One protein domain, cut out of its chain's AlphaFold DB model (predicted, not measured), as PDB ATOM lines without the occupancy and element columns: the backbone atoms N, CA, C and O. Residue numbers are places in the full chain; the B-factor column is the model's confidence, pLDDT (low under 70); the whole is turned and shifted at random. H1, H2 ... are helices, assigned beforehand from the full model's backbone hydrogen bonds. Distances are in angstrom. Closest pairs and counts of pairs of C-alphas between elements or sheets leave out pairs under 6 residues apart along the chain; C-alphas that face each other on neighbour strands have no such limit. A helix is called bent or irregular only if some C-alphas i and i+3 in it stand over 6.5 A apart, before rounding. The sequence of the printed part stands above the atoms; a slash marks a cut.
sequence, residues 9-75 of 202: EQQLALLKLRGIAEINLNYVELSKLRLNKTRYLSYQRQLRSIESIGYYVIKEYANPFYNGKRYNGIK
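AT A GLANCE: This is residues 9 to 75 of the 202 residues of an uncharacterized protein of Ligilactobacillus agilis (UniProt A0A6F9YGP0). Two helices, H2 and H3, meet near their ends at a corner and make a wide L, and the short first helix H1 sits in the angle between them, side by side with H3 and running the same way. A long link, residues 18 to 33, runs from the end of H1 across the open side of the L to the far end of H2, and residues 66 to 75 fold back from the end of H3 toward that link. You are reading 67 residues with three named helices, in the order H1, H2, H3, and no named strand; the class is all helix. The whole is only just compact, close to loose, with a radius of gyration of the C-alphas of 13.0 A, and elongated, spanning 41 by 22 by 16 A.

HOW THE PARTS SIT: Begin at H1, residues 9 to 17, and look from there to H2, residues 34 to 53. The two touch, and the closest C-alphas are those of Glu 9 and Leu 47, 6.8 A apart. H2 touches H1 with residues 46 to 50 alone, and the lines of the two helices are about perpendicular, at 81 degrees. Next look at H3, residues 55 to 65. H1 and H3 only just touch, with 3 pairs of C-alphas within 8 A, the closest being Gln 11 and Tyr 55 at 6.4 A. They run the same way at a shallow tilt of 11 degrees. H2 and H3 are close but not clearly touching: their closest C-alphas, those of Ile 50 and Ile 58, are 7.6 A apart, and their lines are about perpendicular, at 80 degrees. Along the backbone, every O i to N i+4 pair is within hydrogen-bond range in H1, against 14 of 16 in H2 and 5 of 7 in H3.

IN THESE COORDINATES: Find C-alpha 9 at (165.396, 264.916, 112.262); from there H1 runs 12.2 A to C-alpha 17. H2 begins at C-alpha 34, at (179.685, 259.975, 94.968), and runs 29.7 A to C-alpha 53. It is irregular, with C-alphas 35 and 38 7.2 A apart. H3 runs 15.6 A from C-alpha 55 to C-alpha 65, at (149.787, 276.005, 101.279), and is irregular too, with C-alphas 61 and 64 7.2 A apart.

THE WHOLE: The two C-alphas farthest apart, those of Ser 31 and Gly 68, are 41.2 A apart. The printed part has no cut. The link from H1 to H2, 16 residues, is long, and that from H2 to H3, 1 residue, is tight. The mean pLDDT of the printed part is 85.5, and this model's confidence is under 70 at residues 26 to 36.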
ATOM      1  N   GLU A   9     165.696 265.949 113.255       91.00
ATOM      2  CA  GLU A   9     165.396 264.916 112.262       91.00
ATOM      3  C   GLU A   9     163.913 264.530 112.288       91.00
ATOM      4  O   GLU A   9     163.275 264.426 111.238       91.00
ATOM      5  N   GLN A  10     163.337 264.367 113.484       91.94
ATOM      6  CA  GLN A  10     161.914 264.058 113.652       91.94
ATOM      7  C   GLN A  10     161.019 265.216 113.189       91.94
ATOM      8  O   GLN A  10     159.985 264.983 112.560       91.94
ATOM      9  N   GLN A  11     161.421 266.464 113.441       93.50
ATOM     10  CA  GLN A  11     160.726 267.656 112.947       93.50
ATOM     11  C   GLN A  11     160.753 267.723 111.413       93.50
ATOM     12  O   GLN A  11     159.718 267.970 110.788       93.50
ATOM     13  N   LEU A  12     161.902 267.437 110.792       92.31
ATOM     14  CA  LEU A  12     162.043 267.396 109.335       92.31
ATOM     15  C   LEU A  12     161.189 266.281 108.717       92.31
ATOM     16  O   LEU A  12     160.480 266.496 107.729       92.31
ATOM     17  N   ALA A  13     161.199 265.099 109.337       91.94
ATOM     18  CA  ALA A  13     160.357 263.979 108.936       91.94
ATOM     19  C   ALA A  13     158.864 264.326 109.037       91.94
ATOM     20  O   ALA A  13     158.097 264.013 108.124       91.94
ATOM     21  N   LEU A  14     158.452 265.037 110.090       93.06
ATOM     22  CA  LEU A  14     157.070 265.473 110.276       93.06
ATOM     23  C   LEU A  14     156.611 266.445 109.178       93.06
ATOM     24  O   LEU A  14     155.502 266.297 108.662       93.06
ATOM     25  N   LEU A  15     157.453 267.403 108.776       93.81
ATOM     26  CA  LEU A  15     157.158 268.312 107.660       93.81
ATOM     27  C   LEU A  15     156.960 267.541 106.345       93.81
ATOM     28  O   LEU A  15     156.002 267.802 105.611       93.81
ATOM     29  N   LYS A  16     157.801 266.531 106.090       93.25
ATOM     30  CA  LYS A  16     157.670 265.659 104.914       93.25
ATOM     31  C   LYS A  16     156.381 264.847 104.941       93.25
ATOM     32  O   LYS A  16     155.651 264.812 103.952       93.25
ATOM     33  N   LEU A  17     156.062 264.231 106.081       93.00
ATOM     34  CA  LEU A  17     154.811 263.489 106.266       93.00
ATOM     35  C   LEU A  17     153.592 264.380 106.008       93.00
ATOM     36  O   LEU A  17     152.625 263.947 105.383       93.00
ATOM     37  N   ARG A  18     153.663 265.656 106.390       92.81
ATOM     38  CA  ARG A  18     152.593 266.633 106.160       92.81
ATOM     39  C   ARG A  18     152.488 267.128 104.718       92.81
ATOM     40  O   ARG A  18     151.534 267.833 104.422       92.81
ATOM     41  N   GLY A  19     153.374 266.716 103.812       92.25
ATOM     42  CA  GLY A  19     153.270 267.004 102.377       92.25
ATOM     43  C   GLY A  19     154.189 268.111 101.862       92.25
ATOM     44  O   GLY A  19     154.052 268.499 100.708       92.25
ATOM     45  N   ILE A  20     155.135 268.607 102.670       93.75
ATOM     46  CA  ILE A  20     156.169 269.522 102.161       93.75
ATOM     47  C   ILE A  20     157.136 268.730 101.275       93.75
ATOM     48  O   ILE A  20     157.671 267.691 101.678       93.75
ATOM     49  N   ALA A  21     157.337 269.220 100.053       92.06
ATOM     50  CA  ALA A  21     158.133 268.551  99.036       92.06
ATOM     51  C   ALA A  21     159.646 268.751  99.240       92.06
ATOM     52  O   ALA A  21     160.096 269.639  99.963       92.06
ATOM     53  N   GLU A  22     160.426 267.904  98.561       89.44
ATOM     54  CA  GLU A  22     161.896 267.972  98.475       89.44
ATOM     55  C   GLU A  22     162.654 267.850  99.808       89.44
ATOM     56  O   GLU A  22     163.826 268.204  99.909       89.44
ATOM     57  N   ILE A  23     162.027 267.254 100.822       85.75
ATOM     58  CA  ILE A  23     162.700 266.902 102.074       85.75
ATOM     59  C   ILE A  23     163.474 265.585 101.920       85.75
ATOM     60  O   ILE A  23     162.900 264.509 101.680       85.75
ATOM     61  N   ASN A  24     164.789 265.657 102.112       80.94
ATOM     62  CA  ASN A  24     165.680 264.503 102.093       80.94
ATOM     63  C   ASN A  24     165.707 263.867 103.490       80.94
ATOM     64  O   ASN A  24     165.921 264.568 104.459       80.94
ATOM     65  N   LEU A  25     165.466 262.555 103.617       78.38
ATOM     66  CA  LEU A  25     165.518 261.840 104.913       78.38
ATOM     67  C   LEU A  25     166.563 260.716 104.941       78.38
ATOM     68  O   LEU A  25     166.683 260.007 105.934       78.38
ATOM     69  N   ASN A  26     167.294 260.509 103.844       67.19
ATOM     70  CA  ASN A  26     168.219 259.388 103.742       67.19
ATOM     71  C   ASN A  26     169.490 259.659 104.553       67.19
ATOM     72  O   ASN A  26     170.384 260.379 104.105       67.19
ATOM     73  N   TYR A  27     169.572 259.016 105.715       57.78
ATOM     74  CA  TYR A  27     170.818 258.762 106.425       57.78
ATOM     75  C   TYR A  27     171.557 257.644 105.680       57.78
ATOM     76  O   TYR A  27     171.289 256.464 105.879       57.78
ATOM     77  N   VAL A  28     172.421 258.002 104.731       53.72
ATOM     78  CA  VAL A  28     173.329 257.034 104.105       53.72
ATOM     79  C   VAL A  28     174.691 257.232 104.748       53.72
ATOM     80  O   VAL A  28     175.233 258.337 104.696       53.72
ATOM     81  N   GLU A  29     175.222 256.173 105.367       52.09
ATOM     82  CA  GLU A  29     176.625 256.114 105.770       52.09
ATOM     83  C   GLU A  29     177.497 256.575 104.601       52.09
ATOM     84  O   GLU A  29     177.381 256.084 103.475       52.09
ATOM     85  N   LEU A  30     178.382 257.531 104.878       51.84
ATOM     86  CA  LEU A  30     179.261 258.186 103.904       51.84
ATOM     87  C   LEU A  30     180.143 257.205 103.099       51.84
ATOM     88  O   LEU A  30     180.775 257.610 102.125       51.84
ATOM     89  N   SER A  31     180.156 255.918 103.462       46.94
ATOM     90  CA  SER A  31     180.888 254.829 102.817       46.94
ATOM     91  C   SER A  31     180.345 254.412 101.440       46.94
ATOM     92  O   SER A  31     181.064 253.741 100.699       46.94
ATOM     93  N   LYS A  32     179.126 254.814 101.029       55.31
ATOM     94  CA  LYS A  32     178.556 254.434  99.716       55.31
ATOM     95  C   LYS A  32     178.070 255.637  98.877       55.31
ATOM     96  O   LYS A  32     176.966 256.147  99.053       55.31
ATOM     97  N   LEU A  33     178.883 255.961  97.858       53.34
ATOM     98  CA  LEU A  33     178.586 256.649  96.580       53.34
ATOM     99  C   LEU A  33     178.710 258.186  96.491       53.34
ATOM    100  O   LEU A  33     177.934 258.954  97.059       53.34
ATOM    101  N   ARG A  34     179.582 258.620  95.560       54.97
ATOM    102  CA  ARG A  34     179.685 259.975  94.968       54.97
ATOM    103  C   ARG A  34     178.331 260.570  94.520       54.97
ATOM    104  O   ARG A  34     178.175 261.785  94.566       54.97
ATOM    105  N   LEU A  35     177.352 259.737  94.147       54.53
ATOM    106  CA  LEU A  35     175.993 260.135  93.733       54.53
ATOM    107  C   LEU A  35     175.094 260.625  94.892       54.53
ATOM    108  O   LEU A  35     174.124 261.339  94.650       54.53
ATOM    109  N   ASN A  36     175.424 260.313  96.153       66.19
ATOM    110  CA  ASN A  36     174.619 260.692  97.326       66.19
ATOM    111  C   ASN A  36     175.087 261.978  98.029       66.19
ATOM    112  O   ASN A  36     174.394 262.474  98.922       66.19
ATOM    113  N   LYS A  37     176.218 262.568  97.612       74.44
ATOM    114  CA  LYS A  37     176.789 263.761  98.261       74.44
ATOM    115  C   LYS A  37     175.827 264.953  98.234       74.44
ATOM    116  O   LYS A  37     175.633 265.606  99.253       74.44
ATOM    117  N   THR A  38     175.176 265.215  97.101       76.81
ATOM    118  CA  THR A  38     174.254 266.355  96.946       76.81
ATOM    119  C   THR A  38     173.019 266.228  97.839       76.81
ATOM    120  O   THR A  38     172.616 267.205  98.472       76.81
ATOM    121  N   ARG A  39     172.450 265.018  97.952       77.19
ATOM    122  CA  ARG A  39     171.303 264.735  98.833       77.19
ATOM    123  C   ARG A  39     171.672 264.863 100.305       77.19
ATOM    124  O   ARG A  39     170.927 265.485 101.053       77.19
ATOM    125  N   TYR A  40     172.839 264.351 100.700       81.44
ATOM    126  CA  TYR A  40     173.351 264.514 102.060       81.44
ATOM    127  C   TYR A  40     173.574 265.994 102.405       81.44
ATOM    128  O   TYR A  40     173.114 266.467 103.438       81.44
ATOM    129  N   LEU A  41     174.197 266.765 101.508       84.19
ATOM    130  CA  LEU A  41     174.392 268.204 101.706       84.19
ATOM    131  C   LEU A  41     173.071 268.985 101.763       84.19
ATOM    132  O   LEU A  41     172.992 269.986 102.470       84.19
ATOM    133  N   SER A  42     172.048 268.576 101.008       86.88
ATOM    134  CA  SER A  42     170.702 269.157 101.112       86.88
ATOM    135  C   SER A  42     170.055 268.810 102.454       86.88
ATOM    136  O   SER A  42     169.628 269.719 103.153       86.88
ATOM    137  N   TYR A  43     170.088 267.545 102.881       89.38
ATOM    138  CA  TYR A  43     169.593 267.128 104.198       89.38
ATOM    139  C   TYR A  43     170.242 267.914 105.344       89.38
ATOM    140  O   TYR A  43     169.548 268.476 106.185       89.38
ATOM    141  N   GLN A  44     171.571 268.040 105.328       89.88
ATOM    142  CA  GLN A  44     172.313 268.821 106.322       89.88
ATOM    143  C   GLN A  44     171.914 270.306 106.313       89.88
ATOM    144  O   GLN A  44     171.815 270.929 107.367       89.88
ATOM    145  N   ARG A  45     171.644 270.889 105.136       91.94
ATOM    146  CA  ARG A  45     171.113 272.260 105.029       91.94
ATOM    147  C   ARG A  45     169.698 272.379 105.602       91.94
ATOM    148  O   ARG A  45     169.419 273.348 106.303       91.94
ATOM    149  N   GLN A  46     168.832 271.402 105.343       93.94
ATOM    150  CA  GLN A  46     167.458 271.371 105.852       93.94
ATOM    151  C   GLN A  46     167.423 271.226 107.378       93.94
ATOM    152  O   GLN A  46     166.690 271.957 108.042       93.94
ATOM    153  N   LEU A  47     168.282 270.371 107.941       93.62
ATOM    154  CA  LEU A  47     168.459 270.251 109.389       93.62
ATOM    155  C   LEU A  47     168.939 271.558 110.022       93.62
ATOM    156  O   LEU A  47     168.296 272.040 110.948       93.62
ATOM    157  N   ARG A  48     169.992 272.183 109.476       94.12
ATOM    158  CA  ARG A  48     170.470 273.493 109.960       94.12
ATOM    159  C   ARG A  48     169.403 274.583 109.862       94.12
ATOM    160  O   ARG A  48     169.350 275.485 110.695       94.12
ATOM    161  N   SER A  49     168.541 274.518 108.848       95.44
ATOM    162  CA  SER A  49     167.418 275.453 108.709       95.44
ATOM    163  C   SER A  49     166.392 275.242 109.821       95.44
ATOM    164  O   SER A  49     165.942 276.211 110.416       95.44
ATOM    165  N   ILE A  50     166.058 273.994 110.164       95.06
ATOM    166  CA  ILE A  50     165.177 273.699 111.307       95.06
ATOM    167  C   ILE A  50     165.818 274.121 112.629       95.06
ATOM    168  O   ILE A  50     165.129 274.687 113.470       95.06
ATOM    169  N   GLU A  51     167.113 273.878 112.805       95.06
ATOM    170  CA  GLU A  51     167.862 274.277 113.999       95.06
ATOM    171  C   GLU A  51     167.851 275.801 114.201       95.06
ATOM    172  O   GLU A  51     167.601 276.274 115.306       95.06
ATOM    173  N   SER A  52     168.067 276.570 113.129       94.94
ATOM    174  CA  SER A  52     168.169 278.037 113.192       94.94
ATOM    175  C   SER A  52     166.828 278.779 113.126       94.94
ATOM    176  O   SER A  52     166.687 279.828 113.751       94.94
ATOM    177  N   ILE A  53     165.851 278.270 112.369       95.69
ATOM    178  CA  ILE A  53     164.546 278.921 112.142       95.69
ATOM    179  C   ILE A  53     163.478 278.355 113.086       95.69
ATOM    180  O   ILE A  53     162.603 279.083 113.552       95.69
ATOM    181  N   GLY A  54     163.547 277.059 113.387       95.06
ATOM    182  CA  GLY A  54     162.560 276.349 114.192       95.06
ATOM    183  C   GLY A  54     161.370 275.821 113.384       95.06
ATOM    184  O   GLY A  54     160.878 276.437 112.435       95.06
ATOM    185  N   TYR A  55     160.851 274.665 113.804       94.50
ATOM    186  CA  TYR A  55     159.730 273.986 113.148       94.50
ATOM    187  C   TYR A  55     158.458 274.840 113.040       94.50
ATOM    188  O   TYR A  55     157.814 274.844 111.992       94.50
ATOM    189  N   TYR A  56     158.073 275.555 114.103       94.69
ATOM    190  CA  TYR A  56     156.816 276.312 114.107       94.69
ATOM    191  C   TYR A  56     156.848 277.527 113.182       94.69
ATOM    192  O   TYR A  56     155.840 277.802 112.539       94.69
ATOM    193  N   VAL A  57     158.002 278.180 113.046       95.31
ATOM    194  CA  VAL A  57     158.185 279.278 112.091       95.31
ATOM    195  C   VAL A  57     158.085 278.736 110.665       95.31
ATOM    196  O   VAL A  57     157.277 279.216 109.880       95.31
ATOM    197  N   ILE A  58     158.801 277.653 110.339       95.38
ATOM    198  CA  ILE A  58     158.685 277.001 109.021       95.38
ATOM    199  C   ILE A  58     157.227 276.599 108.735       95.38
ATOM    200  O   ILE A  58     156.714 276.829 107.639       95.38
ATOM    201  N   LYS A  59     156.529 276.046 109.732       94.31
ATOM    202  CA  LYS A  59     155.109 275.682 109.636       94.31
ATOM    203  C   LYS A  59     154.217 276.897 109.346       94.31
ATOM    204  O   LYS A  59     153.278 276.767 108.561       94.31
ATOM    205  N   GLU A  60     154.482 278.042 109.970       95.19
ATOM    206  CA  GLU A  60     153.747 279.294 109.764       95.19
ATOM    207  C   GLU A  60     153.917 279.813 108.330       95.19
ATOM    208  O   GLU A  60     152.923 280.049 107.643       95.19
ATOM    209  N   TYR A  61     155.151 279.865 107.821       95.50
ATOM    210  CA  TYR A  61     155.417 280.281 106.437       95.50
ATOM    211  C   TYR A  61     154.877 279.288 105.392       95.50
ATOM    212  O   TYR A  61     154.578 279.682 104.259       95.50
ATOM    213  N   ALA A  62     154.697 278.019 105.768       95.12
ATOM    214  CA  ALA A  62     154.044 277.002 104.946       95.12
ATOM    215  C   ALA A  62     152.503 277.037 105.024       95.12
ATOM    216  O   ALA A  62     151.840 276.453 104.167       95.12
ATOM    217  N   ASN A  63     151.915 277.694 106.032       94.56
ATOM    218  CA  ASN A  63     150.475 277.658 106.316       94.56
ATOM    219  C   ASN A  63     149.571 278.031 105.123       94.56
ATOM    220  O   ASN A  63     148.570 277.343 104.928       94.56
ATOM    221  N   PRO A  64     149.909 279.019 104.268       94.44
ATOM    222  CA  PRO A  64     149.099 279.343 103.088       94.44
ATOM    223  C   PRO A  64     148.935 278.188 102.089       94.44
ATOM    224  O   PRO A  64     148.018 278.206 101.276       94.44
ATOM    225  N   PHE A  65     149.810 277.182 102.148       94.94
ATOM    226  CA  PHE A  65     149.787 276.005 101.279       94.94
ATOM    227  C   PHE A  65     149.098 274.797 101.931       94.94
ATOM    228  O   PHE A  65     149.103 273.703 101.363       94.94
ATOM    229  N   TYR A  66     148.538 274.962 103.133       94.81
ATOM    230  CA  TYR A  66     147.843 273.906 103.861       94.81
ATOM    231  C   TYR A  66     146.367 273.841 103.458       94.81
ATOM    232  O   TYR A  66     145.613 274.788 103.657       94.81
ATOM    233  N   ASN A  67     145.924 272.694 102.946       92.75
ATOM    234  CA  ASN A  67     144.543 272.500 102.485       92.75
ATOM    235  C   ASN A  67     143.596 271.914 103.556       92.75
ATOM    236  O   ASN A  67     142.571 271.323 103.224       92.75
ATOM    237  N   GLY A  68     143.964 271.987 104.838       89.75
ATOM    238  CA  GLY A  68     143.223 271.352 105.935       89.75
ATOM    239  C   GLY A  68     143.666 269.917 106.249       89.75
ATOM    240  O   GLY A  68     143.445 269.454 107.367       89.75
ATOM    241  N   LYS A  69     144.346 269.234 105.315       90.06
ATOM    242  CA  LYS A  69     144.873 267.868 105.510       90.06
ATOM    243  C   LYS A  69     146.387 267.775 105.319       90.06
ATOM    244  O   LYS A  69     147.060 267.103 106.096       90.06
ATOM    245  N   ARG A  70     146.926 268.404 104.271       93.12
ATOM    246  CA  ARG A  70     148.349 268.368 103.896       93.12
ATOM    247  C   ARG A  70     148.776 269.687 103.253       93.12
ATOM    248  O   ARG A  70     147.943 270.469 102.799       93.12
ATOM    249  N   TYR A  71     150.081 269.914 103.208       93.69
ATOM    250  CA  TYR A  71     150.680 270.942 102.365       93.69
ATOM    251  C   TYR A  71     150.680 270.476 100.907       93.69
ATOM    252  O   TYR A  71     150.926 269.296 100.643       93.69
ATOM    253  N   ASN A  72     150.392 271.383  99.974       91.81
ATOM    254  CA  ASN A  72     150.390 271.089  98.543       91.81
ATOM    255  C   ASN A  72     151.171 272.152  97.759       91.81
ATOM    256  O   ASN A  72     151.027 273.343  98.018       91.81
ATOM    257  N   GLY A  73     151.972 271.712  96.787       91.06
ATOM    258  CA  GLY A  73     152.659 272.607  95.852       91.06
ATOM    259  C   GLY A  73     153.767 273.475  96.456       91.06
ATOM    260  O   GLY A  73     154.079 274.508  95.878       91.06
ATOM    261  N   ILE A  74     154.357 273.087  97.595       94.69
ATOM    262  CA  ILE A  74     155.423 273.860  98.248       94.69
ATOM    263  C   ILE A  74     156.631 272.992  98.617       94.69
ATOM    264  O   ILE A  74     156.484 271.904  99.189       94.69
ATOM    265  N   LYS A  75     157.835 273.474  98.292       96.06
ATOM    266  CA  LYS A  75     159.106 272.830  98.646       96.06
ATOM    267  C   LYS A  75     159.661 273.425  99.932       96.06
ATOM    268  O   LYS A  75     159.390 274.575 100.269       96.06
TER     269      LYS A  75